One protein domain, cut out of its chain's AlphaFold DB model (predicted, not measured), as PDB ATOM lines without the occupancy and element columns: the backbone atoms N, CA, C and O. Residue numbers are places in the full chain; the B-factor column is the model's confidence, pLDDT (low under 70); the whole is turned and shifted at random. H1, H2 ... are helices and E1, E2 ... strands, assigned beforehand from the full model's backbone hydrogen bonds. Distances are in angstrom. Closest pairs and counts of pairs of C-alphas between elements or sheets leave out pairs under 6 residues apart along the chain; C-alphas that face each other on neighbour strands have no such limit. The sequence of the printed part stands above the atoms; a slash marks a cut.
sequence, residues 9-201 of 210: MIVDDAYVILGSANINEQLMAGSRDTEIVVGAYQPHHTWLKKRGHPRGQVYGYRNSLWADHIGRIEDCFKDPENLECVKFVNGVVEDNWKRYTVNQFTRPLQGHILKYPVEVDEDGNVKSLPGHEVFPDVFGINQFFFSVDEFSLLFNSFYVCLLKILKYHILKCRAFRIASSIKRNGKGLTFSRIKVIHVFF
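This is residues 9 to 201 of the 210 residues of a protein of Phtheirospermum japonicum (UniProt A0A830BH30). A small antiparallel sheet of four strands, in the order E3 E2 E1 E6, has H3 over one face, while the long helix H6 runs past the sheet and only grazes it. H5 lies beyond H3, with the short H4 in the turn between them, and the small hairpin E4 and E5 packs on residues 148 to 152 of H6; residues 184 to 189, in the link from H6 to E6, stick out. The printed part has 193 residues with six named helices and six named strands, in the order E1 E2 H1 E3 H2 H3 H4 H5 E4 E5 H6 E6. The class is mixed, helices and strands, and fewer than half of the residues are in named elements. The whole is compact, with a radius of gyration of the C-alphas of 18.9 A, and spans 54 by 41 by 40 A.

In the larger sheet, E1, residues 9 to 11, and E2, residues 15 to 19, form a hairpin, with N 9 and O 17 within hydrogen-bond range at 2.9 A. The edge strand E3, residues 37 to 41, is antiparallel to E2, with N 38 and O 18 at 2.8 A. The other edge strand, E6, residues 197 to 200, is antiparallel to E1, with N 10 and O 198 at 2.9 A. H3, residues 57 to 70, is on this sheet at a height of 10.6 A, giving two layers, a helix on one face of a sheet. H3 lies over E2, E6 and, only just, E1 with 3 C-alphas; on the local plane it runs slantwise to E6 at 57 degrees, only just short of across. The closest C-alphas of E2 and H3 are those of Val 16 and Val 58, 6.6 A apart. H3, with its residues 63 to 66 alone, only just touches H4, residues 75 to 78, with 3 pairs of C-alphas within 8 A; the closest are those of Asn 63 and Phe 77, at 6.8 A. H4 and H5, residues 83 to 101, touch only at the corner, and only just, with 3 pairs; the C-alphas of Cys 76 and Cys 85 are closest, at 5.0 A. H3 and H5 are close but not clearly touching, with the C-alphas of Ile 70 and Val 92 closest at 7.5 A. They run the same way at a steep tilt of 37 degrees, only just past shallow. H6, residues 148 to 172, only grazes the four-stranded sheet, with its residues 158 to 170. H1, residues 25 to 28, is close to H6 but not clearly touching, with the C-alphas of Glu 25 and Ser 157 closest at 6.5 A. E4, residues 118 to 120, and E5, residues 126 to 128, form the second hairpin, with N 119 and O 127 at 2.8 A. The closest C-alphas of E5 and H6 are those of Val 126 and Val 148, at 5.6 A. H2, residues 47 to 50, touches no helix and is not on the four-stranded sheet; H3 and H6 are apart, and so are H5 and H6. Every O i to N i+4 pair is within hydrogen-bond range in H3 and H5, and 20 of 21 are in H6; H1, H2 and H4 are too short for such a pair.

E1 begins at C-alpha 9, (32.016, 31.786, 6.876). E2 measures 13.7 A from first to last C-alpha and E3 13.6 A. H3 measures 19.6 A and H5 26.9 A. H6 is the longest helix, 35.6 A, from C-alpha 148 at (21.064, 25.801, -12.525) to C-alpha 172 at (46.402, 43.049, 5.556). E6, 9.3 A long, ends at C-alpha 200, (26.800, 28.816, 5.573).

The two C-alphas farthest apart are those of Lys 49 and Gly 140, 56.8 A. The printed part, residues 9 to 201, has no cut. The long links are H5 to E4, E5 to H6 and H6 to E6. The mean pLDDT of the printed part is 70.1; residues 24 to 33 and 139 to 201 are under 70.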
ATOM      1  N   MET A   9      31.049  32.746   7.385       86.06
ATOM      2  CA  MET A   9      32.016  31.786   6.876       86.06
ATOM      3  C   MET A   9      33.043  31.469   7.956       86.06
ATOM      4  O   MET A   9      33.601  32.375   8.576       86.06
ATOM      5  N   ILE A  10      33.313  30.184   8.153       85.69
ATOM      6  CA  ILE A  10      34.360  29.677   9.038       85.69
ATOM      7  C   ILE A  10      35.447  29.057   8.165       85.69
ATOM      8  O   ILE A  10      35.162  28.239   7.289       85.69
ATOM      9  N   VAL A  11      36.695  29.459   8.399       85.06
ATOM     10  CA  VAL A  11      37.854  29.010   7.621       85.06
ATOM     11  C   VAL A  11      38.854  28.329   8.546       85.06
ATOM     12  O   VAL A  11      39.375  28.950   9.481       85.06
ATOM     13  N   ASP A  12      39.113  27.050   8.262       85.62
ATOM     14  CA  ASP A  12      40.101  26.196   8.930       85.62
ATOM     15  C   ASP A  12      40.028  26.228  10.473       85.62
ATOM     16  O   ASP A  12      41.062  26.166  11.145       85.62
ATOM     17  N   ASP A  13      38.825  26.415  11.034       89.44
ATOM     18  CA  ASP A  13      38.540  26.575  12.472       89.44
ATOM     19  C   ASP A  13      39.381  27.657  13.200       89.44
ATOM     20  O   ASP A  13      39.423  27.729  14.431       89.44
ATOM     21  N   ALA A  14      40.034  28.543  12.441       86.81
ATOM     22  CA  ALA A  14      40.937  29.581  12.940       86.81
ATOM     23  C   ALA A  14      40.375  30.994  12.761       86.81
ATOM     24  O   ALA A  14      40.724  31.899  13.522       86.81
ATOM     25  N   TYR A  15      39.555  31.189  11.730       85.62
ATOM     26  CA  TYR A  15      39.053  32.489  11.308       85.62
ATOM     27  C   TYR A  15      37.553  32.404  11.047       85.62
ATOM     28  O   TYR A  15      37.068  31.421  10.486       85.62
ATOM     29  N   VAL A  16      36.823  33.442  11.438       88.19
ATOM     30  CA  VAL A  16      35.389  33.560  11.188       88.19
ATOM     31  C   VAL A  16      35.074  34.924  10.596       88.19
ATOM     32  O   VAL A  16      35.651  35.941  10.985       88.19
ATOM     33  N   ILE A  17      34.153  34.932   9.642       86.94
ATOM     34  CA  ILE A  17      33.537  36.122   9.070       86.94
ATOM     35  C   ILE A  17      32.055  36.052   9.386       86.94
ATOM     36  O   ILE A  17      31.430  35.038   9.087       86.94
ATOM     37  N   LEU A  18      31.503  37.109   9.972       87.31
ATOM     38  CA  LEU A  18      30.077  37.248  10.259       87.31
ATOM     39  C   LEU A  18      29.626  38.637   9.824       87.31
ATOM     40  O   LEU A  18      30.358  39.607  10.015       87.31
ATOM     41  N   GLY A  19      28.427  38.757   9.272       86.31
ATOM     42  CA  GLY A  19      27.911  40.062   8.883       86.31
ATOM     43  C   GLY A  19      26.513  40.019   8.298       86.31
ATOM     44  O   GLY A  19      25.768  39.060   8.491       86.31
ATOM     45  N   SER A  20      26.170  41.086   7.585       80.56
ATOM     46  CA  SER A  20      24.888  41.243   6.896       80.56
ATOM     47  C   SER A  20      24.968  40.939   5.389       80.56
ATOM     48  O   SER A  20      23.966  40.523   4.807       80.56
ATOM     49  N   ALA A  21      26.168  41.019   4.794       78.12
ATOM     50  CA  ALA A  21      26.390  40.857   3.355       78.12
ATOM     51  C   ALA A  21      26.107  39.431   2.852       78.12
ATOM     52  O   ALA A  21      26.801  38.485   3.238       78.12
ATOM     53  N   ASN A  22      25.143  39.268   1.936       77.38
ATOM     54  CA  ASN A  22      24.989  38.006   1.200       77.38
ATOM     55  C   ASN A  22      26.100  37.854   0.151       77.38
ATOM     56  O   ASN A  22      26.640  38.832  -0.367       77.38
ATOM     57  N   ILE A  23      26.414  36.612  -0.210       70.50
ATOM     58  CA  ILE A  23      27.385  36.317  -1.269       70.50
ATOM     59  C   ILE A  23      26.628  36.230  -2.591       70.50
ATOM     60  O   ILE A  23      26.211  35.164  -3.028       70.50
ATOM     61  N   ASN A  24      26.422  37.386  -3.205       68.06
ATOM     62  CA  ASN A  24      25.932  37.538  -4.569       68.06
ATOM     63  C   ASN A  24      26.702  38.699  -5.232       68.06
ATOM     64  O   ASN A  24      27.280  39.548  -4.544       68.06
ATOM     65  N   GLU A  25      26.761  38.735  -6.568       51.66
ATOM     66  CA  GLU A  25      27.460  39.818  -7.285       51.66
ATOM     67  C   GLU A  25      26.886  41.202  -6.952       51.66
ATOM     68  O   GLU A  25      27.610  42.199  -6.954       51.66
ATOM     69  N   GLN A  26      25.597  41.254  -6.611       50.31
ATOM     70  CA  GLN A  26      24.850  42.487  -6.396       50.31
ATOM     71  C   GLN A  26      25.248  43.247  -5.116       50.31
ATOM     72  O   GLN A  26      25.183  44.476  -5.110       50.31
ATOM     73  N   LEU A  27      25.713  42.559  -4.069       50.31
ATOM     74  CA  LEU A  27      26.107  43.172  -2.786       50.31
ATOM     75  C   LEU A  27      27.606  43.457  -2.697       50.31
ATOM     76  O   LEU A  27      28.048  44.431  -2.092       50.31
ATOM     77  N   MET A  28      28.408  42.638  -3.366       51.69
ATOM     78  CA  MET A  28      29.868  42.743  -3.372       51.69
ATOM     79  C   MET A  28      30.402  43.919  -4.202       51.69
ATOM     80  O   MET A  28      31.597  44.219  -4.151       51.69
ATOM     81  N   ALA A  29      29.536  44.576  -4.980       58.78
ATOM     82  CA  ALA A  29      29.872  45.766  -5.755       58.78
ATOM     83  C   ALA A  29      30.055  47.025  -4.880       58.78
ATOM     84  O   ALA A  29      30.673  47.986  -5.334       58.78
ATOM     85  N   GLY A  30      29.537  47.031  -3.641       57.97
ATOM     86  CA  GLY A  30      29.683  48.135  -2.679       57.97
ATOM     87  C   GLY A  30      28.935  49.428  -3.039       57.97
ATOM     88  O   GLY A  30      29.108  50.434  -2.359       57.97
ATOM     89  N   SER A  31      28.131  49.419  -4.104       56.56
ATOM     90  CA  SER A  31      27.467  50.603  -4.670       56.56
ATOM     91  C   SER A  31      25.944  50.619  -4.513       56.56
ATOM     92  O   SER A  31      25.304  51.556  -4.986       56.56
ATOM     93  N   ARG A  32      25.355  49.591  -3.888       66.19
ATOM     94  CA  ARG A  32      23.898  49.461  -3.710       66.19
ATOM     95  C   ARG A  32      23.523  49.455  -2.235       66.19
ATOM     96  O   ARG A  32      23.032  50.460  -1.734       66.19
ATOM     97  N   ASP A  33      23.831  48.362  -1.546       69.62
ATOM     98  CA  ASP A  33      23.448  48.165  -0.151       69.62
ATOM     99  C   ASP A  33      24.617  48.452   0.800       69.62
ATOM    100  O   ASP A  33      25.779  48.154   0.505       69.62
ATOM    101  N   THR A  34      24.311  49.059   1.951       73.12
ATOM    102  CA  THR A  34      25.296  49.277   3.017       73.12
ATOM    103  C   THR A  34      25.340  48.047   3.906       73.12
ATOM    104  O   THR A  34      24.384  47.754   4.618       73.12
ATOM    105  N   GLU A  35      26.468  47.348   3.883       80.56
ATOM    106  CA  GLU A  35      26.660  46.100   4.612       80.56
ATOM    107  C   GLU A  35      27.781  46.232   5.644       80.56
ATOM    108  O   GLU A  35      28.765  46.947   5.433       80.56
ATOM    109  N   ILE A  36      27.667  45.500   6.754       80.75
ATOM    110  CA  ILE A  36      28.721  45.400   7.766       80.75
ATOM    111  C   ILE A  36      29.164  43.951   7.927       80.75
ATOM    112  O   ILE A  36      28.356  43.024   7.992       80.75
ATOM    113  N   VAL A  37      30.478  43.758   7.994       84.00
ATOM    114  CA  VAL A  37      31.101  42.450   8.179       84.00
ATOM    115  C   VAL A  37      32.237  42.573   9.187       84.00
ATOM    116  O   VAL A  37      33.067  43.478   9.106       84.00
ATOM    117  N   VAL A  38      32.291  41.631  10.124       87.19
ATOM    118  CA  VAL A  38      33.376  41.470  11.090       87.19
ATOM    119  C   VAL A  38      34.149  40.204  10.752       87.19
ATOM    120  O   VAL A  38      33.583  39.118  10.647       87.19
ATOM    121  N   GLY A  39      35.464  40.353  10.600       88.25
ATOM    122  CA  GLY A  39      36.409  39.247  10.520       88.25
ATOM    123  C   GLY A  39      37.172  39.110  11.833       88.25
ATOM    124  O   GLY A  39      37.757  40.086  12.304       88.25
ATOM    125  N   ALA A  40      37.178  37.920  12.423       87.44
ATOM    126  CA  ALA A  40      37.806  37.673  13.715       87.44
ATOM    127  C   ALA A  40      38.602  36.364  13.733       87.44
ATOM    128  O   ALA A  40      38.270  35.385  13.070       87.44
ATOM    129  N   TYR A  41      39.660  36.354  14.542       89.69
ATOM    130  CA  TYR A  41      40.457  35.170  14.847       89.69
ATOM    131  C   TYR A  41      41.035  35.275  16.252       89.69
ATOM    132  O   TYR A  41      41.125  36.358  16.830       89.69
ATOM    133  N   GLN A  42      41.476  34.144  16.792       90.44
ATOM    134  CA  GLN A  42      42.126  34.093  18.095       90.44
ATOM    135  C   GLN A  42      43.639  33.921  17.913       90.44
ATOM    136  O   GLN A  42      44.079  32.849  17.496       90.44
ATOM    137  N   PRO A  43      44.477  34.912  18.274       87.94
ATOM    138  CA  PRO A  43      45.913  34.877  17.989       87.94
ATOM    139  C   PRO A  43      46.673  33.694  18.591       87.94
ATOM    140  O   PRO A  43      47.761  33.388  18.113       87.94
ATOM    141  N   HIS A  44      46.150  33.063  19.646       88.94
ATOM    142  CA  HIS A  44      46.731  31.882  20.299       88.94
ATOM    143  C   HIS A  44      46.131  30.550  19.815       88.94
ATOM    144  O   HIS A  44      46.631  29.490  20.186       88.94
ATOM    145  N   HIS A  45      45.098  30.591  18.972       88.44
ATOM    146  CA  HIS A  45      44.436  29.429  18.375       88.44
ATOM    147  C   HIS A  45      44.542  29.520  16.852       88.44
ATOM    148  O   HIS A  45      43.552  29.628  16.140       88.44
ATOM    149  N   THR A  46      45.779  29.511  16.357       84.75
ATOM    150  CA  THR A  46      46.083  29.459  14.923       84.75
ATOM    151  C   THR A  46      46.928  28.231  14.620       84.75
ATOM    152  O   THR A  46      47.712  27.787  15.465       84.75
ATOM    153  N   TRP A  47      46.825  27.726  13.389       80.88
ATOM    154  CA  TRP A  47      47.626  26.597  12.905       80.88
ATOM    155  C   TRP A  47      49.130  26.796  13.127       80.88
ATOM    156  O   TRP A  47      49.822  25.881  13.571       80.88
ATOM    157  N   LEU A  48      49.633  28.015  12.889       77.44
ATOM    158  CA  LEU A  48      51.053  28.337  13.039       77.44
ATOM    159  C   LEU A  48      51.522  28.274  14.501       77.44
ATOM    160  O   LEU A  48      52.594  27.738  14.773       77.44
ATOM    161  N   LYS A  49      50.736  28.814  15.445       77.56
ATOM    162  CA  LYS A  49      51.141  28.863  16.860       77.56
ATOM    163  C   LYS A  49      50.894  27.554  17.602       77.56
ATOM    164  O   LYS A  49      51.697  27.196  18.455       77.56
ATOM    165  N   LYS A  50      49.809  26.843  17.291       76.62
ATOM    166  CA  LYS A  50      49.474  25.564  17.937       76.62
ATOM    167  C   LYS A  50      50.226  24.374  17.341       76.62
ATOM    168  O   LYS A  50      50.254  23.331  17.981       76.62
ATOM    169  N   ARG A  51      50.822  24.520  16.146       77.00
ATOM    170  CA  ARG A  51      51.428  23.416  15.372       77.00
ATOM    171  C   ARG A  51      50.459  22.236  15.189       77.00
ATOM    172  O   ARG A  51      50.867  21.081  15.180       77.00
ATOM    173  N   GLY A  52      49.171  22.541  15.070       81.38
ATOM    174  CA  GLY A  52      48.084  21.569  15.052       81.38
ATOM    175  C   GLY A  52      46.732  22.255  14.890       81.38
ATOM    176  O   GLY A  52      46.665  23.484  14.787       81.38
ATOM    177  N   HIS A  53      45.671  21.450  14.863       84.38
ATOM    178  CA  HIS A  53      44.312  21.924  14.632       84.38
ATOM    179  C   HIS A  53      43.883  22.959  15.699       84.38
ATOM    180  O   HIS A  53      43.975  22.682  16.903       84.38
ATOM    181  N   PRO A  54      43.438  24.166  15.306       88.12
ATOM    182  CA  PRO A  54      43.114  25.242  16.233       88.12
ATOM    183  C   PRO A  54      41.782  24.968  16.938       88.12
ATOM    184  O   PRO A  54      40.715  25.273  16.431       88.12
ATOM    185  N   ARG A  55      41.829  24.425  18.156       92.38
ATOM    186  CA  ARG A  55      40.628  24.161  18.974       92.38
ATOM    187  C   ARG A  55      40.244  25.359  19.847       92.38
ATOM    188  O   ARG A  55      40.288  25.285  21.071       92.38
ATOM    189  N   GLY A  56      39.979  26.492  19.199       94.19
ATOM    190  CA  GLY A  56      39.536  27.732  19.844       94.19
ATOM    191  C   GLY A  56      38.009  27.871  19.946       94.19
ATOM    192  O   GLY A  56      37.257  26.913  19.801       94.19
ATOM    193  N   GLN A  57      37.546  29.102  20.148       95.69
ATOM    194  CA  GLN A  57      36.133  29.488  20.098       95.69
ATOM    195  C   GLN A  57      35.551  29.341  18.689       95.69
ATOM    196  O   GLN A  57      34.406  28.937  18.558       95.69
ATOM    197  N   VAL A  58      36.335  29.598  17.631       92.12
ATOM    198  CA  VAL A  58      35.876  29.397  16.241       92.12
ATOM    199  C   VAL A  58      35.557  27.919  15.980       92.12
ATOM    200  O   VAL A  58      34.478  27.604  15.488       92.12
ATOM    201  N   TYR A  59      36.443  27.017  16.408       93.38
ATOM    202  CA  TYR A  59      36.205  25.570  16.416       93.38
ATOM    203  C   TYR A  59      34.949  25.173  17.203       93.38
ATOM    204  O   TYR A  59      34.116  24.415  16.711       93.38
ATOM    205  N   GLY A  60      34.799  25.698  18.425       95.38
ATOM    206  CA  GLY A  60      33.623  25.443  19.260       95.38
ATOM    207  C   GLY A  60      32.325  25.896  18.589       95.38
ATOM    208  O   GLY A  60      31.368  25.131  18.537       95.38
ATOM    209  N   TYR A  61      32.330  27.096  18.004       94.12
ATOM    210  CA  TYR A  61      31.201  27.663  17.267       94.12
ATOM    211  C   TYR A  61      30.817  26.805  16.055       94.12
ATOM    212  O   TYR A  61      29.645  26.486  15.853       94.12
ATOM    213  N   ARG A  62      31.804  26.347  15.280       94.88
ATOM    214  CA  ARG A  62      31.578  25.446  14.145       94.88
ATOM    215  C   ARG A  62      30.960  24.121  14.592       94.88
ATOM    216  O   ARG A  62      29.972  23.687  14.005       94.88
ATOM    217  N   ASN A  63      31.490  23.514  15.655       92.44
ATOM    218  CA  ASN A  63      30.938  22.286  16.232       92.44
ATOM    219  C   ASN A  63      29.516  22.470  16.774       92.44
ATOM    220  O   ASN A  63      28.700  21.571  16.595       92.44
ATOM    221  N   SER A  64      29.193  23.609  17.401       93.12
ATOM    222  CA  SER A  64      27.826  23.862  17.875       93.12
ATOM    223  C   SER A  64      26.826  23.967  16.725       93.12
ATOM    224  O   SER A  64      25.739  23.414  16.828       93.12
ATOM    225  N   LEU A  65      27.208  24.601  15.609       92.69
ATOM    226  CA  LEU A  65      26.350  24.694  14.422       92.69
ATOM    227  C   LEU A  65      26.142  23.326  13.771       92.69
ATOM    228  O   LEU A  65      25.032  22.980  13.385       92.69
ATOM    229  N   TRP A  66      27.202  22.521  13.689       92.62
ATOM    230  CA  TRP A  66      27.103  21.143  13.214       92.62
ATOM    231  C   TRP A  66      26.189  20.296  14.104       92.62
ATOM    232  O   TRP A  66      25.338  19.579  13.585       92.62
ATOM    233  N   ALA A  67      26.333  20.397  15.426       92.00
ATOM    234  CA  ALA A  67      25.500  19.660  16.369       92.00
ATOM    235  C   ALA A  67      24.018  20.047  16.259       92.00
ATOM    236  O   ALA A  67      23.164  19.165  16.294       92.00
ATOM    237  N   ASP A  68      23.724  21.335  16.074       90.50
ATOM    238  CA  ASP A  68      22.366  21.844  15.862       90.50
ATOM    239  C   ASP A  68      21.774  21.353  14.528       90.50
ATOM    240  O   ASP A  68      20.706  20.746  14.489       90.50
ATOM    241  N   HIS A  69      22.505  21.516  13.423       89.38
ATOM    242  CA  HIS A  69      22.018  21.140  12.092       89.38
ATOM    243  C   HIS A  69      21.889  19.629  11.889       89.38
ATOM    244  O   HIS A  69      20.973  19.181  11.197       89.38
ATOM    245  N   ILE A  70      22.788  18.837  12.475       92.12
ATOM    246  CA  ILE A  70      22.798  17.372  12.348       92.12
ATOM    247  C   ILE A  70      21.992  16.716  13.480       92.12
ATOM    248  O   ILE A  70      21.614  15.553  13.367       92.12
ATOM    249  N   GLY A  71      21.697  17.439  14.563       93.00
ATOM    250  CA  GLY A  71      20.928  16.949  15.709       93.00
ATOM    251  C   GLY A  71      21.688  15.978  16.622       93.00
ATOM    252  O   GLY A  71      21.063  15.279  17.416       93.00
ATOM    253  N   ARG A  72      23.017  15.883  16.495       93.62
ATOM    254  CA  ARG A  72      23.890  15.042  17.335       93.62
ATOM    255  C   ARG A  72      25.341  15.504  17.266       93.62
ATOM    256  O   ARG A  72      25.727  16.200  16.335       93.62
ATOM    257  N   ILE A  73      26.144  15.095  18.244       93.62
ATOM    258  CA  ILE A  73      27.587  15.353  18.286       93.62
ATOM    259  C   ILE A  73      28.309  14.091  17.827       93.62
ATOM    260  O   ILE A  73      28.046  13.015  18.356       93.62
ATOM    261  N   GLU A  74      29.239  14.232  16.886       92.75
ATOM    262  CA  GLU A  74      30.045  13.125  16.371       92.75
ATOM    263  C   GLU A  74      31.536  13.393  16.500       92.75
ATOM    264  O   GLU A  74      32.008  14.526  16.369       92.75
ATOM    265  N   ASP A  75      32.304  12.321  16.690       95.19
ATOM    266  CA  ASP A  75      33.759  12.405  16.782       95.19
ATOM    267  C   ASP A  75      34.401  12.860  15.470       95.19
ATOM    268  O   ASP A  75      35.384  13.602  15.497       95.19
ATOM    269  N   CYS A  76      33.822  12.485  14.324       91.19
ATOM    270  CA  CYS A  76      34.327  12.890  13.013       91.19
ATOM    271  C   CYS A  76      34.273  14.412  12.806       91.19
ATOM    272  O   CYS A  76      35.063  14.954  12.035       91.19
ATOM    273  N   PHE A  77      33.429  15.133  13.554       90.75
ATOM    274  CA  PHE A  77      33.355  16.592  13.479       90.75
ATOM    275  C   PHE A  77      34.631  17.242  14.003       90.75
ATOM    276  O   PHE A  77      34.885  18.407  13.726       90.75
ATOM    277  N   LYS A  78      35.483  16.536  14.748       91.06
ATOM    278  CA  LYS A  78      36.751  17.109  15.209       91.06
ATOM    279  C   LYS A  78      37.665  17.511  14.052       91.06
ATOM    280  O   LYS A  78      38.389  18.486  14.226       91.06
ATOM    281  N   ASP A  79      37.559  16.814  12.923       87.56
ATOM    282  CA  ASP A  79      38.412  16.959  11.745       87.56
ATOM    283  C   ASP A  79      37.522  16.892  10.474       87.56
ATOM    284  O   ASP A  79      37.402  15.833   9.844       87.56
ATOM    285  N   PRO A  80      36.814  17.992  10.131       85.69
ATOM    286  CA  PRO A  80      35.805  18.015   9.068       85.69
ATOM    287  C   PRO A  80      36.367  17.788   7.657       85.69
ATOM    288  O   PRO A  80      35.608  17.469   6.745       85.69
ATOM    289  N   GLU A  81      37.685  17.905   7.464       82.06
ATOM    290  CA  GLU A  81      38.362  17.579   6.204       82.06
ATOM    291  C   GLU A  81      38.407  16.074   5.914       82.06
ATOM    292  O   GLU A  81      38.679  15.663   4.784       82.06
ATOM    293  N   ASN A  82      38.190  15.235   6.931       83.62
ATOM    294  CA  ASN A  82      38.303  13.797   6.774       83.62
ATOM    295  C   ASN A  82      37.179  13.268   5.885       83.62
ATOM    296  O   ASN A  82      36.002  13.555   6.101       83.62
ATOM    297  N   LEU A  83      37.542  12.403   4.936       85.31
ATOM    298  CA  LEU A  83      36.590  11.791   4.010       85.31
ATOM    299  C   LEU A  83      35.439  11.083   4.740       85.31
ATOM    300  O   LEU A  83      34.298  11.153   4.298       85.31
ATOM    301  N   GLU A  84      35.721  10.439   5.872       89.81
ATOM    302  CA  GLU A  84      34.696   9.786   6.693       89.81
ATOM    303  C   GLU A  84      33.700  10.786   7.296       89.81
ATOM    304  O   GLU A  84      32.508  10.497   7.363       89.81
ATOM    305  N   CYS A  85      34.151  11.991   7.655       85.62
ATOM    306  CA  CYS A  85      33.273  13.067   8.112       85.62
ATOM    307  C   CYS A  85      32.363  13.556   6.978       85.62
ATOM    308  O   CYS A  85      31.147  13.644   7.146       85.62
ATOM    309  N   VAL A  86      32.933  13.775   5.788       86.12
ATOM    310  CA  VAL A  86      32.179  14.184   4.592       86.12
ATOM    311  C   VAL A  86      31.144  13.127   4.200       86.12
ATOM    312  O   VAL A  86      29.979  13.457   3.993       86.12
ATOM    313  N   LYS A  87      31.533  11.846   4.147       87.81
ATOM    314  CA  LYS A  87      30.615  10.729   3.871       87.81
ATOM    315  C   LYS A  87      29.499  10.645   4.903       87.81
ATOM    316  O   LYS A  87      28.350  10.431   4.530       87.81
ATOM    317  N   PHE A  88      29.831  10.815   6.181       92.31
ATOM    318  CA  PHE A  88      28.857  10.792   7.260       92.31
ATOM    319  C   PHE A  88      27.805  11.899   7.093       92.31
ATOM    320  O   PHE A  88      26.610  11.605   7.067       92.31
ATOM    321  N   VAL A  89      28.237  13.154   6.915       89.62
ATOM    322  CA  VAL A  89      27.325  14.290   6.703       89.62
ATOM    323  C   VAL A  89      26.481  14.078   5.448       89.62
ATOM    324  O   VAL A  89      25.262  14.223   5.511       89.62
ATOM    325  N   ASN A  90      27.103  13.654   4.342       88.69
ATOM    326  CA  ASN A  90      26.397  13.351   3.098       88.69
ATOM    327  C   ASN A  90      25.347  12.240   3.286       88.69
ATOM    328  O   ASN A  90      24.245  12.327   2.758       88.69
ATOM    329  N   GLY A  91      25.639  11.220   4.094       93.19
ATOM    330  CA  GLY A  91      24.667  10.182   4.434       93.19
ATOM    331  C   GLY A  91      23.442  10.736   5.167       93.19
ATOM    332  O   GLY A  91      22.316  10.373   4.833       93.19
ATOM    333  N   VAL A  92      23.648  11.648   6.125       92.25
ATOM    334  CA  VAL A  92      22.551  12.280   6.877       92.25
ATOM    335  C   VAL A  92      21.695  13.171   5.977       92.25
ATOM    336  O   VAL A  92      20.472  13.076   6.030       92.25
ATOM    337  N   VAL A  93      22.303  14.018   5.138       92.06
ATOM    338  CA  VAL A  93      21.536  14.931   4.265       92.06
ATOM    339  C   VAL A  93      20.708  14.177   3.224       92.06
ATOM    340  O   VAL A  93      19.587  14.594   2.935       92.06
ATOM    341  N   GLU A  94      21.224  13.065   2.692       91.31
ATOM    342  CA  GLU A  94      20.523  12.208   1.727       91.31
ATOM    343  C   GLU A  94      19.367  11.438   2.377       91.31
ATOM    344  O   GLU A  94      18.271  11.367   1.820       91.31
ATOM    345  N   ASP A  95      19.582  10.873   3.569       93.75
ATOM    346  CA  ASP A  95      18.522  10.206   4.334       93.75
ATOM    347  C   ASP A  95      17.424  11.199   4.743       93.75
ATOM    348  O   ASP A  95      16.238  10.932   4.542       93.75
ATOM    349  N   ASN A  96      17.805  12.385   5.226       92.75
ATOM    350  CA  ASN A  96      16.851  13.440   5.546       92.75
ATOM    351  C   ASN A  96      16.082  13.911   4.308       92.75
ATOM    352  O   ASN A  96      14.875  14.103   4.406       92.75
ATOM    353  N   TRP A  97      16.734  14.062   3.148       90.94
ATOM    354  CA  TRP A  97      16.052  14.431   1.904       90.94
ATOM    355  C   TRP A  97      14.988  13.399   1.522       90.94
ATOM    356  O   TRP A  97      13.834  13.764   1.320       90.94
ATOM    357  N   LYS A  98      15.335  12.105   1.526       91.00
ATOM    358  CA  LYS A  98      14.382  11.016   1.246       91.00
ATOM    359  C   LYS A  98      13.188  11.041   2.195       91.00
ATOM    360  O   LYS A  98      12.059  10.838   1.770       91.00
ATOM    361  N   ARG A  99      13.419  11.291   3.485       91.12
ATOM    362  CA  ARG A  99      12.346  11.392   4.489       91.12
ATOM    363  C   ARG A  99      11.524  12.674   4.361       91.12
ATOM    364  O   ARG A  99      10.362  12.679   4.745       91.12
ATOM    365  N   TYR A 100      12.123  13.750   3.863       88.56
ATOM    366  CA  TYR A 100      11.448  15.024   3.641       88.56
ATOM    367  C   TYR A 100      10.508  14.971   2.433       88.56
ATOM    368  O   TYR A 100       9.468  15.617   2.454       88.56
ATOM    369  N   THR A 101      10.845  14.192   1.401       88.25
ATOM    370  CA  THR A 101      10.087  14.137   0.140       88.25
ATOM    371  C   THR A 101       9.058  13.009   0.053       88.25
ATOM    372  O   THR A 101       8.313  12.946  -0.923       88.25
ATOM    373  N   VAL A 102       8.978  12.109   1.040       86.75
ATOM    374  CA  VAL A 102       7.929  11.078   1.054       86.75
ATOM    375  C   VAL A 102       6.553  11.690   1.325       86.75
ATOM    376  O   VAL A 102       6.373  12.454   2.266       86.75
ATOM    377  N   ASN A 103       5.549  11.260   0.551       77.44
ATOM    378  CA  ASN A 103       4.159  11.735   0.652       77.44
ATOM    379  C   ASN A 103       3.545  11.592   2.055       77.44
ATOM    380  O   ASN A 103       2.619  12.315   2.410       77.44
ATOM    381  N   GLN A 104       4.019  10.620   2.837       78.12
ATOM    382  CA  GLN A 104       3.597  10.425   4.218       78.12
ATOM    383  C   GLN A 104       4.804  10.537   5.133       78.12
ATOM    384  O   GLN A 104       5.704   9.692   5.123       78.12
ATOM    385  N   PHE A 105       4.793  11.576   5.962       76.94
ATOM    386  CA  PHE A 105       5.803  11.772   6.983       76.94
ATOM    387  C   PHE A 105       5.620  10.736   8.096       76.94
ATOM    388  O   PHE A 105       4.731  10.847   8.937       76.94
ATOM    389  N   THR A 106       6.448   9.693   8.079       76.38
ATOM    390  CA  THR A 106       6.332   8.563   9.016       76.38
ATOM    391  C   THR A 106       7.292   8.655  10.197       76.38
ATOM    392  O   THR A 106       7.054   8.030  11.229       76.38
ATOM    393  N   ARG A 107       8.400   9.396  10.064       82.12
ATOM    394  CA  ARG A 107       9.462   9.488  11.076       82.12
ATOM    395  C   ARG A 107      10.105  10.874  11.083       82.12
ATOM    396  O   ARG A 107      10.277  11.446  10.009       82.12
ATOM    397  N   PRO A 108      10.531  11.379  12.258       87.25
ATOM    398  CA  PRO A 108      11.262  12.636  12.344       87.25
ATOM    399  C   PRO A 108      12.582  12.593  11.557       87.25
ATOM    400  O   PRO A 108      13.221  11.540  11.421       87.25
ATOM    401  N   LEU A 109      12.986  13.761  11.051       91.44
ATOM    402  CA  LEU A 109      14.304  13.973  10.452       91.44
ATOM    403  C   LEU A 109      15.389  13.947  11.533       91.44
ATOM    404  O   LEU A 109      15.136  14.284  12.692       91.44
ATOM    405  N   GLN A 110      16.607  13.568  11.151       92.50
ATOM    406  CA  GLN A 110      17.766  13.705  12.022       92.50
ATOM    407  C   GLN A 110      18.310  15.137  11.911       92.50
ATOM    408  O   GLN A 110      19.009  15.468  10.955       92.50
ATOM    409  N   GLY A 111      17.982  15.992  12.877       92.75
ATOM    410  CA  GLY A 111      18.304  17.416  12.785       92.75
ATOM    411  C   GLY A 111      17.527  18.099  11.655       92.75
ATOM    412  O   GLY A 111      16.375  17.759  11.376       92.75
ATOM    413  N   HIS A 112      18.152  19.085  11.016       88.75
ATOM    414  CA  HIS A 112      17.504  19.978  10.045       88.75
ATOM    415  C   HIS A 112      18.265  20.110   8.722       88.75
ATOM    416  O   HIS A 112      17.782  20.767   7.800       88.75
ATOM    417  N   ILE A 113      19.444  19.495   8.616       90.38
ATOM    418  CA  ILE A 113      20.254  19.531   7.401       90.38
ATOM    419  C   ILE A 113      19.622  18.671   6.296       90.38
ATOM    420  O   ILE A 113      19.218  17.531   6.527       90.38
ATOM    421  N   LEU A 114      19.534  19.221   5.087       90.38
ATOM    422  CA  LEU A 114      18.924  18.581   3.921       90.38
ATOM    423  C   LEU A 114      19.849  18.703   2.715       90.38
ATOM    424  O   LEU A 114      20.589  19.681   2.588       90.38
ATOM    425  N   LYS A 115      19.776  17.722   1.811       86.19
ATOM    426  CA  LYS A 115      20.420  17.826   0.503       86.19
ATOM    427  C   LYS A 115      19.775  18.982  -0.260       86.19
ATOM    428  O   LYS A 115      18.550  19.082  -0.310       86.19
ATOM    429  N   TYR A 116      20.586  19.840  -0.869       85.44
ATOM    430  CA  TYR A 116      20.064  20.765  -1.868       85.44
ATOM    431  C   TYR A 116      19.666  19.956  -3.119       85.44
ATOM    432  O   TYR A 116      20.468  19.113  -3.528       85.44
ATOM    433  N   PRO A 117      18.474  20.151  -3.715       86.44
ATOM    434  CA  PRO A 117      17.929  19.283  -4.769       86.44
ATOM    435  C   PRO A 117      18.573  19.521  -6.144       86.44
ATOM    436  O   PRO A 117      17.903  19.775  -7.144       86.44
ATOM    437  N   VAL A 118      19.898  19.429  -6.191       85.44
ATOM    438  CA  VAL A 118      20.729  19.496  -7.390       85.44
ATOM    439  C   VAL A 118      21.623  18.266  -7.474       85.44
ATOM    440  O   VAL A 118      21.988  17.664  -6.460       85.44
ATOM    441  N   GLU A 119      22.029  17.948  -8.691       83.00
ATOM    442  CA  GLU A 119      23.129  17.047  -8.995       83.00
ATOM    443  C   GLU A 119      24.216  17.809  -9.747       83.00
ATOM    444  O   GLU A 119      23.940  18.778 -10.452       83.00
ATOM    445  N   VAL A 120      25.461  17.381  -9.563       83.12
ATOM    446  CA  VAL A 120      26.619  17.916 -10.280       83.12
ATOM    447  C   VAL A 120      27.236  16.754 -11.041       83.12
ATOM    448  O   VAL A 120      27.555  15.735 -10.426       83.12
ATOM    449  N   ASP A 121      27.352  16.877 -12.363       81.94
ATOM    450  CA  ASP A 121      27.955  15.835 -13.197       81.94
ATOM    451  C   ASP A 121      29.493  15.884 -13.193       81.94
ATOM    452  O   ASP A 121      30.108  16.748 -12.565       81.94
ATOM    453  N   GLU A 122      30.128  14.917 -13.862       86.12
ATOM    454  CA  GLU A 122      31.593  14.783 -13.910       86.12
ATOM    455  C   GLU A 122      32.290  16.002 -14.536       86.12
ATOM    456  O   GLU A 122      33.434  16.305 -14.191       86.12
ATOM    457  N   ASP A 123      31.580  16.730 -15.401       84.50
ATOM    458  CA  ASP A 123      32.051  17.954 -16.048       84.50
ATOM    459  C   ASP A 123      31.807  19.205 -15.180       84.50
ATOM    460  O   ASP A 123      32.238  20.308 -15.526       84.50
ATOM    461  N   GLY A 124      31.144  19.048 -14.031       77.12
ATOM    462  CA  GLY A 124      30.807  20.130 -13.113       77.12
ATOM    463  C   GLY A 124      29.535  20.891 -13.487       77.12
ATOM    464  O   GLY A 124      29.274  21.940 -12.893       77.12
ATOM    465  N   ASN A 125      28.733  20.397 -14.438       80.00
ATOM    466  CA  ASN A 125      27.444  21.007 -14.743       80.00
ATOM    467  C   ASN A 125      26.438  20.656 -13.653       80.00
ATOM    468  O   ASN A 125      26.293  19.501 -13.249       80.00
ATOM    469  N   VAL A 126      25.711  21.670 -13.210       80.44
ATOM    470  CA  VAL A 126      24.667  21.533 -12.200       80.44
ATOM    471  C   VAL A 126      23.362  21.185 -12.919       80.44
ATOM    472  O   VAL A 126      23.078  21.719 -13.984       80.44
ATOM    473  N   LYS A 127      22.561  20.269 -12.385       83.00
ATOM    474  CA  LYS A 127      21.232  19.906 -12.904       83.00
ATOM    475  C   LYS A 127      20.272  19.729 -11.735       83.00
ATOM    476  O   LYS A 127      20.708  19.539 -10.600       83.00
ATOM    477  N   SER A 128      18.970  19.812 -11.984       83.12
ATOM    478  CA  SER A 128      17.971  19.467 -10.968       83.12
ATOM    479  C   SER A 128      18.063  17.984 -10.611       83.12
ATOM    480  O   SER A 128      18.363  17.154 -11.470       83.12
ATOM    481  N   LEU A 129      17.796  17.654  -9.348       84.62
ATOM    482  CA  LEU A 129      17.713  16.265  -8.903       84.62
ATOM    483  C   LEU A 129      16.531  15.564  -9.615       84.62
ATOM    484  O   LEU A 129      15.428  16.119  -9.601       84.62
ATOM    485  N   PRO A 130      16.715  14.376 -10.225       85.56
ATOM    486  CA  PRO A 130      15.655  13.706 -10.983       85.56
ATOM    487  C   PRO A 130      14.377  13.483 -10.162       85.56
ATOM    488  O   PRO A 130      14.440  12.963  -9.046       85.56
ATOM    489  N   GLY A 131      13.217  13.864 -10.712       85.25
ATOM    490  CA  GLY A 131      11.918  13.766 -10.029       85.25
ATOM    491  C   GLY A 131      11.674  14.844  -8.967       85.25
ATOM    492  O   GLY A 131      10.686  14.779  -8.233       85.25
ATOM    493  N   HIS A 132      12.579  15.819  -8.864       83.75
ATOM    494  CA  HIS A 132      12.524  16.945  -7.937       83.75
ATOM    495  C   HIS A 132      12.876  18.260  -8.650       83.75
ATOM    496  O   HIS A 132      13.643  19.084  -8.151       83.75
ATOM    497  N   GLU A 133      12.302  18.466  -9.835       82.44
ATOM    498  CA  GLU A 133      12.464  19.686 -10.631       82.44
ATOM    499  C   GLU A 133      11.826  20.909  -9.948       82.44
ATOM    500  O   GLU A 133      12.203  22.050 -10.222       82.44
ATOM    501  N   VAL A 134      10.885  20.668  -9.031       79.19
ATOM    502  CA  VAL A 134      10.204  21.673  -8.205       79.19
ATOM    503  C   VAL A 134      10.369  21.308  -6.728       79.19
ATOM    504  O   VAL A 134      10.414  20.129  -6.365       79.19
ATOM    505  N   PHE A 135      10.458  22.318  -5.856       78.56
ATOM    506  CA  PHE A 135      10.463  22.090  -4.411       78.56
ATOM    507  C   PHE A 135       9.174  21.383  -3.955       78.56
ATOM    508  O   PHE A 135       8.095  21.703  -4.462       78.56
ATOM    509  N   PRO A 136       9.257  20.473  -2.964       78.94
ATOM    510  CA  PRO A 136       8.076  19.847  -2.379       78.94
ATOM    511  C   PRO A 136       7.052  20.891  -1.915       78.94
ATOM    512  O   PRO A 136       7.427  21.946  -1.400       78.94
ATOM    513  N   ASP A 137       5.769  20.582  -2.104       74.25
ATOM    514  CA  ASP A 137       4.608  21.377  -1.673       74.25
ATOM    515  C   ASP A 137       4.420  22.752  -2.342       74.25
ATOM    516  O   ASP A 137       3.508  23.500  -1.980       74.25
ATOM    517  N   VAL A 138       5.210  23.088  -3.369       70.56
ATOM    518  CA  VAL A 138       4.952  24.260  -4.221       70.56
ATOM    519  C   VAL A 138       3.923  23.879  -5.290       70.56
ATOM    520  O   VAL A 138       4.257  23.492  -6.408       70.56
ATOM    521  N   PHE A 139       2.638  23.955  -4.939       46.47
ATOM    522  CA  PHE A 139       1.547  23.778  -5.897       46.47
ATOM    523  C   PHE A 139       1.406  25.015  -6.802       46.47
ATOM    524  O   PHE A 139       1.166  26.120  -6.322       46.47
ATOM    525  N   GLY A 140       1.457  24.817  -8.122       46.25
ATOM    526  CA  GLY A 140       0.741  25.690  -9.063       46.25
ATOM    527  C   GLY A 140       1.463  26.923  -9.607       46.25
ATOM    528  O   GLY A 140       0.808  27.762 -10.222       46.25
ATOM    529  N   ILE A 141       2.784  27.034  -9.480       41.69
ATOM    530  CA  ILE A 141       3.543  28.023 -10.251       41.69
ATOM    531  C   ILE A 141       4.653  27.275 -10.975       41.69
ATOM    532  O   ILE A 141       5.448  26.588 -10.338       41.69
ATOM    533  N   ASN A 142       4.732  27.435 -12.299       38.41
ATOM    534  CA  ASN A 142       5.916  27.125 -13.109       38.41
ATOM    535  C   ASN A 142       7.072  28.067 -12.723       38.41
ATOM    536  O   ASN A 142       7.668  28.729 -13.572       38.41
ATOM    537  N   GLN A 143       7.350  28.200 -11.429       42.53
ATOM    538  CA  GLN A 143       8.513  28.894 -10.939       42.53
ATOM    539  C   GLN A 143       9.637  27.884 -11.045       42.53
ATOM    540  O   GLN A 143       9.934  27.122 -10.126       42.53
ATOM    541  N   PHE A 144      10.162  27.837 -12.270       38.66
ATOM    542  CA  PHE A 144      11.458  27.284 -12.586       38.66
ATOM    543  C   PHE A 144      12.390  27.530 -11.405       38.66
ATOM    544  O   PHE A 144      12.443  28.642 -10.871       38.66
ATOM    545  N   PHE A 145      13.059  26.451 -11.004       43.38
ATOM    546  CA  PHE A 145      14.362  26.432 -10.359       43.38
ATOM    547  C   PHE A 145      14.993  27.835 -10.303       43.38
ATOM    548  O   PHE A 145      15.129  28.471 -11.350       43.38
ATOM    549  N   PHE A 146      15.448  28.288  -9.124       44.19
ATOM    550  CA  PHE A 146      16.619  29.177  -9.091       44.19
ATOM    551  C   PHE A 146      17.611  28.538 -10.047       44.19
ATOM    552  O   PHE A 146      18.047  27.424  -9.753       44.19
ATOM    553  N   SER A 147      17.784  29.115 -11.237       42.72
ATOM    554  CA  SER A 147      18.266  28.362 -12.385       42.72
ATOM    555  C   SER A 147      19.560  27.667 -11.991       42.72
ATOM    556  O   SER A 147      20.366  28.174 -11.211       42.72
ATOM    557  N   VAL A 148      19.759  26.467 -12.512       47.34
ATOM    558  CA  VAL A 148      21.064  25.801 -12.525       47.34
ATOM    559  C   VAL A 148      22.199  26.811 -12.805       47.34
ATOM    560  O   VAL A 148      23.284  26.722 -12.221       47.34
ATOM    561  N   ASP A 149      21.903  27.823 -13.626       41.00
ATOM    562  CA  ASP A 149      22.754  28.966 -13.938       41.00
ATOM    563  C   ASP A 149      23.041  29.877 -12.732       41.00
ATOM    564  O   ASP A 149      24.196  30.237 -12.524       41.00
ATOM    565  N   GLU A 150      22.061  30.216 -11.891       44.59
ATOM    566  CA  GLU A 150      22.285  30.987 -10.662       44.59
ATOM    567  C   GLU A 150      23.112  30.210  -9.629       44.59
ATOM    568  O   GLU A 150      24.025  30.789  -9.049       44.59
ATOM    569  N   PHE A 151      22.905  28.899  -9.442       43.75
ATOM    570  CA  PHE A 151      23.771  28.086  -8.561       43.75
ATOM    571  C   PHE A 151      25.217  28.006  -9.087       43.75
ATOM    572  O   PHE A 151      26.177  28.114  -8.320       43.75
ATOM    573  N   SER A 152      25.388  27.896 -10.405       42.66
ATOM    574  CA  SER A 152      26.703  27.925 -11.059       42.66
ATOM    575  C   SER A 152      27.374  29.303 -10.940       42.66
ATOM    576  O   SER A 152      28.567  29.405 -10.632       42.66
ATOM    577  N   LEU A 153      26.607  30.386 -11.105       45.16
ATOM    578  CA  LEU A 153      27.039  31.761 -10.847       45.16
ATOM    579  C   LEU A 153      27.385  31.973  -9.378       45.16
ATOM    580  O   LEU A 153      28.330  32.699  -9.095       45.16
ATOM    581  N   LEU A 154      26.694  31.326  -8.443       45.69
ATOM    582  CA  LEU A 154      26.993  31.373  -7.015       45.69
ATOM    583  C   LEU A 154      28.276  30.637  -6.674       45.69
ATOM    584  O   LEU A 154      29.037  31.144  -5.863       45.69
ATOM    585  N   PHE A 155      28.570  29.505  -7.311       42.69
ATOM    586  CA  PHE A 155      29.839  28.805  -7.111       42.69
ATOM    587  C   PHE A 155      31.022  29.634  -7.637       42.69
ATOM    588  O   PHE A 155      32.033  29.804  -6.949       42.69
ATOM    589  N   ASN A 156      30.864  30.253  -8.812       40.22
ATOM    590  CA  ASN A 156      31.860  31.155  -9.399       40.22
ATOM    591  C   ASN A 156      31.995  32.475  -8.624       40.22
ATOM    592  O   ASN A 156      33.107  32.923  -8.334       40.22
ATOM    593  N   SER A 157      30.877  33.075  -8.221       42.66
ATOM    594  CA  SER A 157      30.838  34.285  -7.396       42.66
ATOM    595  C   SER A 157      31.398  34.015  -6.016       42.66
ATOM    596  O   SER A 157      32.156  34.834  -5.514       42.66
ATOM    597  N   PHE A 158      31.104  32.858  -5.420       48.59
ATOM    598  CA  PHE A 158      31.701  32.399  -4.174       48.59
ATOM    599  C   PHE A 158      33.207  32.272  -4.321       48.59
ATOM    600  O   PHE A 158      33.934  32.793  -3.488       48.59
ATOM    601  N   TYR A 159      33.692  31.660  -5.397       47.31
ATOM    602  CA  TYR A 159      35.117  31.501  -5.640       47.31
ATOM    603  C   TYR A 159      35.837  32.850  -5.806       47.31
ATOM    604  O   TYR A 159      36.859  33.106  -5.163       47.31
ATOM    605  N   VAL A 160      35.281  33.764  -6.607       48.69
ATOM    606  CA  VAL A 160      35.820  35.121  -6.798       48.69
ATOM    607  C   VAL A 160      35.719  35.947  -5.510       48.69
ATOM    608  O   VAL A 160      36.650  36.681  -5.174       48.69
ATOM    609  N   CYS A 161      34.619  35.817  -4.771       49.81
ATOM    610  CA  CYS A 161      34.356  36.488  -3.501       49.81
ATOM    611  C   CYS A 161      35.309  36.009  -2.409       49.81
ATOM    612  O   CYS A 161      36.009  36.819  -1.812       49.81
ATOM    613  N   LEU A 162      35.418  34.698  -2.222       54.16
ATOM    614  CA  LEU A 162      36.358  34.049  -1.326       54.16
ATOM    615  C   LEU A 162      37.784  34.490  -1.649       54.16
ATOM    616  O   LEU A 162      38.498  34.937  -0.760       54.16
ATOM    617  N   LEU A 163      38.197  34.457  -2.918       54.72
ATOM    618  CA  LEU A 163      39.521  34.934  -3.309       54.72
ATOM    619  C   LEU A 163      39.712  36.425  -3.019       54.72
ATOM    620  O   LEU A 163      40.786  36.796  -2.554       54.72
ATOM    621  N   LYS A 164      38.713  37.285  -3.244       54.69
ATOM    622  CA  LYS A 164      38.794  38.724  -2.930       54.69
ATOM    623  C   LYS A 164      38.839  38.985  -1.424       54.69
ATOM    624  O   LYS A 164      39.691  39.752  -0.984       54.69
ATOM    625  N   ILE A 165      37.988  38.332  -0.637       54.94
ATOM    626  CA  ILE A 165      37.904  38.469   0.823       54.94
ATOM    627  C   ILE A 165      39.165  37.913   1.478       54.94
ATOM    628  O   ILE A 165      39.793  38.615   2.270       54.94
ATOM    629  N   LEU A 166      39.587  36.697   1.110       54.97
ATOM    630  CA  LEU A 166      40.840  36.116   1.584       54.97
ATOM    631  C   LEU A 166      42.003  37.020   1.168       54.97
ATOM    632  O   LEU A 166      42.771  37.438   2.021       54.97
ATOM    633  N   LYS A 167      42.111  37.441  -0.096       54.84
ATOM    634  CA  LYS A 167      43.205  38.325  -0.531       54.84
ATOM    635  C   LYS A 167      43.193  39.676   0.196       54.84
ATOM    636  O   LYS A 167      44.261  40.161   0.542       54.84
ATOM    637  N   TYR A 168      42.038  40.274   0.481       49.16
ATOM    638  CA  TYR A 168      41.958  41.585   1.136       49.16
ATOM    639  C   TYR A 168      42.210  41.516   2.650       49.16
ATOM    640  O   TYR A 168      43.038  42.269   3.170       49.16
ATOM    641  N   HIS A 169      41.547  40.600   3.362       51.22
ATOM    642  CA  HIS A 169      41.669  40.482   4.817       51.22
ATOM    643  C   HIS A 169      42.931  39.728   5.247       51.22
ATOM    644  O   HIS A 169      43.581  40.142   6.204       51.22
ATOM    645  N   ILE A 170      43.350  38.686   4.523       49.84
ATOM    646  CA  ILE A 170      44.531  37.894   4.900       49.84
ATOM    647  C   ILE A 170      45.842  38.592   4.524       49.84
ATOM    648  O   ILE A 170      46.806  38.484   5.276       49.84
ATOM    649  N   LEU A 171      45.907  39.366   3.431       43.34
ATOM    650  CA  LEU A 171      47.133  40.121   3.119       43.34
ATOM    651  C   LEU A 171      47.353  41.321   4.056       43.34
ATOM    652  O   LEU A 171      48.502  41.667   4.326       43.34
ATOM    653  N   LYS A 172      46.287  41.951   4.574       43.47
ATOM    654  CA  LYS A 172      46.402  43.049   5.556       43.47
ATOM    655  C   LYS A 172      46.632  42.540   6.979       43.47
ATOM    656  O   LYS A 172      47.445  43.107   7.711       43.47
ATOM    657  N   CYS A 173      45.981  41.450   7.378       41.91
ATOM    658  CA  CYS A 173      46.283  40.777   8.634       41.91
ATOM    659  C   CYS A 173      47.554  39.934   8.453       41.91
ATOM    660  O   CYS A 173      47.473  38.772   8.076       41.91
ATOM    661  N   ARG A 174      48.736  40.476   8.799       41.59
ATOM    662  CA  ARG A 174      50.053  39.778   8.842       41.59
ATOM    663  C   ARG A 174      50.086  38.435   9.624       41.59
ATOM    664  O   ARG A 174      51.153  37.859   9.809       41.59
ATOM    665  N   ALA A 175      48.947  37.938  10.105       38.81
ATOM    666  CA  ALA A 175      48.760  36.712  10.869       38.81
ATOM    667  C   ALA A 175      48.631  35.434  10.016       38.81
ATOM    668  O   ALA A 175      48.844  34.347  10.548       38.81
ATOM    669  N   PHE A 176      48.336  35.530   8.714       37.19
ATOM    670  CA  PHE A 176      48.240  34.362   7.834       37.19
ATOM    671  C   PHE A 176      49.236  34.472   6.672       37.19
ATOM    672  O   PHE A 176      48.966  35.065   5.633       37.19
ATOM    673  N   ARG A 177      50.394  33.814   6.802       34.09
ATOM    674  CA  ARG A 177      51.065  33.278   5.612       34.09
ATOM    675  C   ARG A 177      50.213  32.108   5.134       34.09
ATOM    676  O   ARG A 177      50.445  30.974   5.550       34.09
ATOM    677  N   ILE A 178      49.237  32.360   4.261       35.81
ATOM    678  CA  ILE A 178      48.803  31.297   3.355       35.81
ATOM    679  C   ILE A 178      50.061  30.965   2.558       35.81
ATOM    680  O   ILE A 178      50.548  31.784   1.783       35.81
ATOM    681  N   ALA A 179      50.642  29.791   2.790       27.42
ATOM    682  CA  ALA A 179      51.623  29.233   1.877       27.42
ATOM    683  C   ALA A 179      50.876  28.854   0.589       27.42
ATOM    684  O   ALA A 179      50.589  27.687   0.339       27.42
ATOM    685  N   SER A 180      50.483  29.858  -0.193       33.06
ATOM    686  CA  SER A 180      49.859  29.696  -1.494       33.06
ATOM    687  C   SER A 180      50.972  29.370  -2.480       33.06
ATOM    688  O   SER A 180      51.480  30.245  -3.177       33.06
ATOM    689  N   SER A 181      51.389  28.106  -2.535       26.05
ATOM    690  CA  SER A 181      52.002  27.610  -3.763       26.05
ATOM    691  C   SER A 181      50.857  27.381  -4.747       26.05
ATOM    692  O   SER A 181      50.263  26.308  -4.796       26.05
ATOM    693  N   ILE A 182      50.486  28.436  -5.478       31.53
ATOM    694  CA  ILE A 182      49.640  28.307  -6.665       31.53
ATOM    695  C   ILE A 182      50.543  27.693  -7.738       31.53
ATOM    696  O   ILE A 182      51.242  28.408  -8.452       31.53
ATOM    697  N   LYS A 183      50.594  26.360  -7.822       27.45
ATOM    698  CA  LYS A 183      51.170  25.695  -8.993       27.45
ATOM    699  C   LYS A 183      50.099  25.645 -10.074       27.45
ATOM    700  O   LYS A 183      49.126  24.908  -9.964       27.45
ATOM    701  N   ARG A 184      50.289  26.452 -11.117       28.44
ATOM    702  CA  ARG A 184      49.582  26.305 -12.390       28.44
ATOM    703  C   ARG A 184      50.133  25.043 -13.055       28.44
ATOM    704  O   ARG A 184      51.193  25.091 -13.664       28.44
ATOM    705  N   ASN A 185      49.443  23.919 -12.910       32.06
ATOM    706  CA  ASN A 185      49.635  22.794 -13.818       32.06
ATOM    707  C   ASN A 185      48.524  22.867 -14.866       32.06
ATOM    708  O   ASN A 185      47.395  23.232 -14.539       32.06
ATOM    709  N   GLY A 186      48.846  22.558 -16.124       31.98
ATOM    710  CA  GLY A 186      47.980  22.727 -17.303       31.98
ATOM    711  C   GLY A 186      46.687  21.895 -17.337       31.98
ATOM    712  O   GLY A 186      46.203  21.601 -18.420       31.98
ATOM    713  N   LYS A 187      46.147  21.494 -16.179       31.45
ATOM    714  CA  LYS A 187      44.896  20.744 -16.002       31.45
ATOM    715  C   LYS A 187      43.957  21.324 -14.923       31.45
ATOM    716  O   LYS A 187      42.976  20.679 -14.587       31.45
ATOM    717  N   GLY A 188      44.233  22.513 -14.372       29.48
ATOM    718  CA  GLY A 188      43.343  23.187 -13.408       29.48
ATOM    719  C   GLY A 188      44.042  23.730 -12.155       29.48
ATOM    720  O   GLY A 188      45.208  23.439 -11.888       29.48
ATOM    721  N   LEU A 189      43.328  24.570 -11.396       28.50
ATOM    722  CA  LEU A 189      43.782  25.190 -10.143       28.50
ATOM    723  C   LEU A 189      43.654  24.200  -8.973       28.50
ATOM    724  O   LEU A 189      42.567  24.002  -8.444       28.50
ATOM    725  N   THR A 190      44.758  23.604  -8.523       26.41
ATOM    726  CA  THR A 190      44.769  22.771  -7.306       26.41
ATOM    727  C   THR A 190      45.044  23.615  -6.054       26.41
ATOM    728  O   THR A 190      46.169  24.091  -5.859       26.41
ATOM    729  N   PHE A 191      44.040  23.776  -5.184       36.16
ATOM    730  CA  PHE A 191      44.186  24.355  -3.840       36.16
ATOM    731  C   PHE A 191      44.799  23.322  -2.903       36.16
ATOM    732  O   PHE A 191      44.136  22.393  -2.468       36.16
ATOM    733  N   SER A 192      46.078  23.472  -2.579       28.58
ATOM    734  CA  SER A 192      46.791  22.465  -1.787       28.58
ATOM    735  C   SER A 192      46.741  22.681  -0.268       28.58
ATOM    736  O   SER A 192      47.329  21.875   0.451       28.58
ATOM    737  N   ARG A 193      46.107  23.747   0.261       36.53
ATOM    738  CA  ARG A 193      46.221  24.089   1.702       36.53
ATOM    739  C   ARG A 193      45.036  24.774   2.402       36.53
ATOM    740  O   ARG A 193      45.206  25.121   3.566       36.53
ATOM    741  N   ILE A 194      43.879  24.969   1.766       36.00
ATOM    742  CA  ILE A 194      42.660  25.322   2.521       36.00
ATOM    743  C   ILE A 194      42.021  23.993   2.902       36.00
ATOM    744  O   ILE A 194      41.691  23.218   2.006       36.00
ATOM    745  N   LYS A 195      41.965  23.682   4.197       37.97
ATOM    746  CA  LYS A 195      41.567  22.352   4.663       37.97
ATOM    747  C   LYS A 195      40.058  22.223   4.709       37.97
ATOM    748  O   LYS A 195      39.548  21.228   4.214       37.97
ATOM    749  N   VAL A 196      39.357  23.234   5.226       39.50
ATOM    750  CA  VAL A 196      37.889  23.269   5.245       39.50
ATOM    751  C   VAL A 196      37.396  24.707   5.189       39.50
ATOM    752  O   VAL A 196      37.753  25.542   6.023       39.50
ATOM    753  N   ILE A 197      36.515  24.982   4.229       42.22
ATOM    754  CA  ILE A 197      35.666  26.168   4.269       42.22
ATOM    755  C   ILE A 197      34.267  25.697   4.636       42.22
ATOM    756  O   ILE A 197      33.593  25.064   3.828       42.22
ATOM    757  N   HIS A 198      33.828  26.028   5.847       46.22
ATOM    758  CA  HIS A 198      32.412  25.981   6.169       46.22
ATOM    759  C   HIS A 198      31.798  27.296   5.763       46.22
ATOM    760  O   HIS A 198      31.919  28.303   6.466       46.22
ATOM    761  N   VAL A 199      31.142  27.281   4.613       43.47
ATOM    762  CA  VAL A 199      30.277  28.381   4.235       43.47
ATOM    763  C   VAL A 199      28.864  28.014   4.618       43.47
ATOM    764  O   VAL A 199      28.349  26.983   4.191       43.47
ATOM    765  N   PHE A 200      28.240  28.867   5.418       37.03
ATOM    766  CA  PHE A 200      26.800  28.816   5.573       37.03
ATOM    767  C   PHE A 200      26.208  29.514   4.356       37.03
ATOM    768  O   PHE A 200      26.094  30.738   4.315       37.03
ATOM    769  N   PHE A 201      25.881  28.721   3.342       37.19
ATOM    770  CA  PHE A 201      24.968  29.124   2.288       37.19
ATOM    771  C   PHE A 201      23.703  28.323   2.433       37.19
ATOM    772  O   PHE A 201      23.791  27.107   2.520       37.19
TER     773      PHE A 201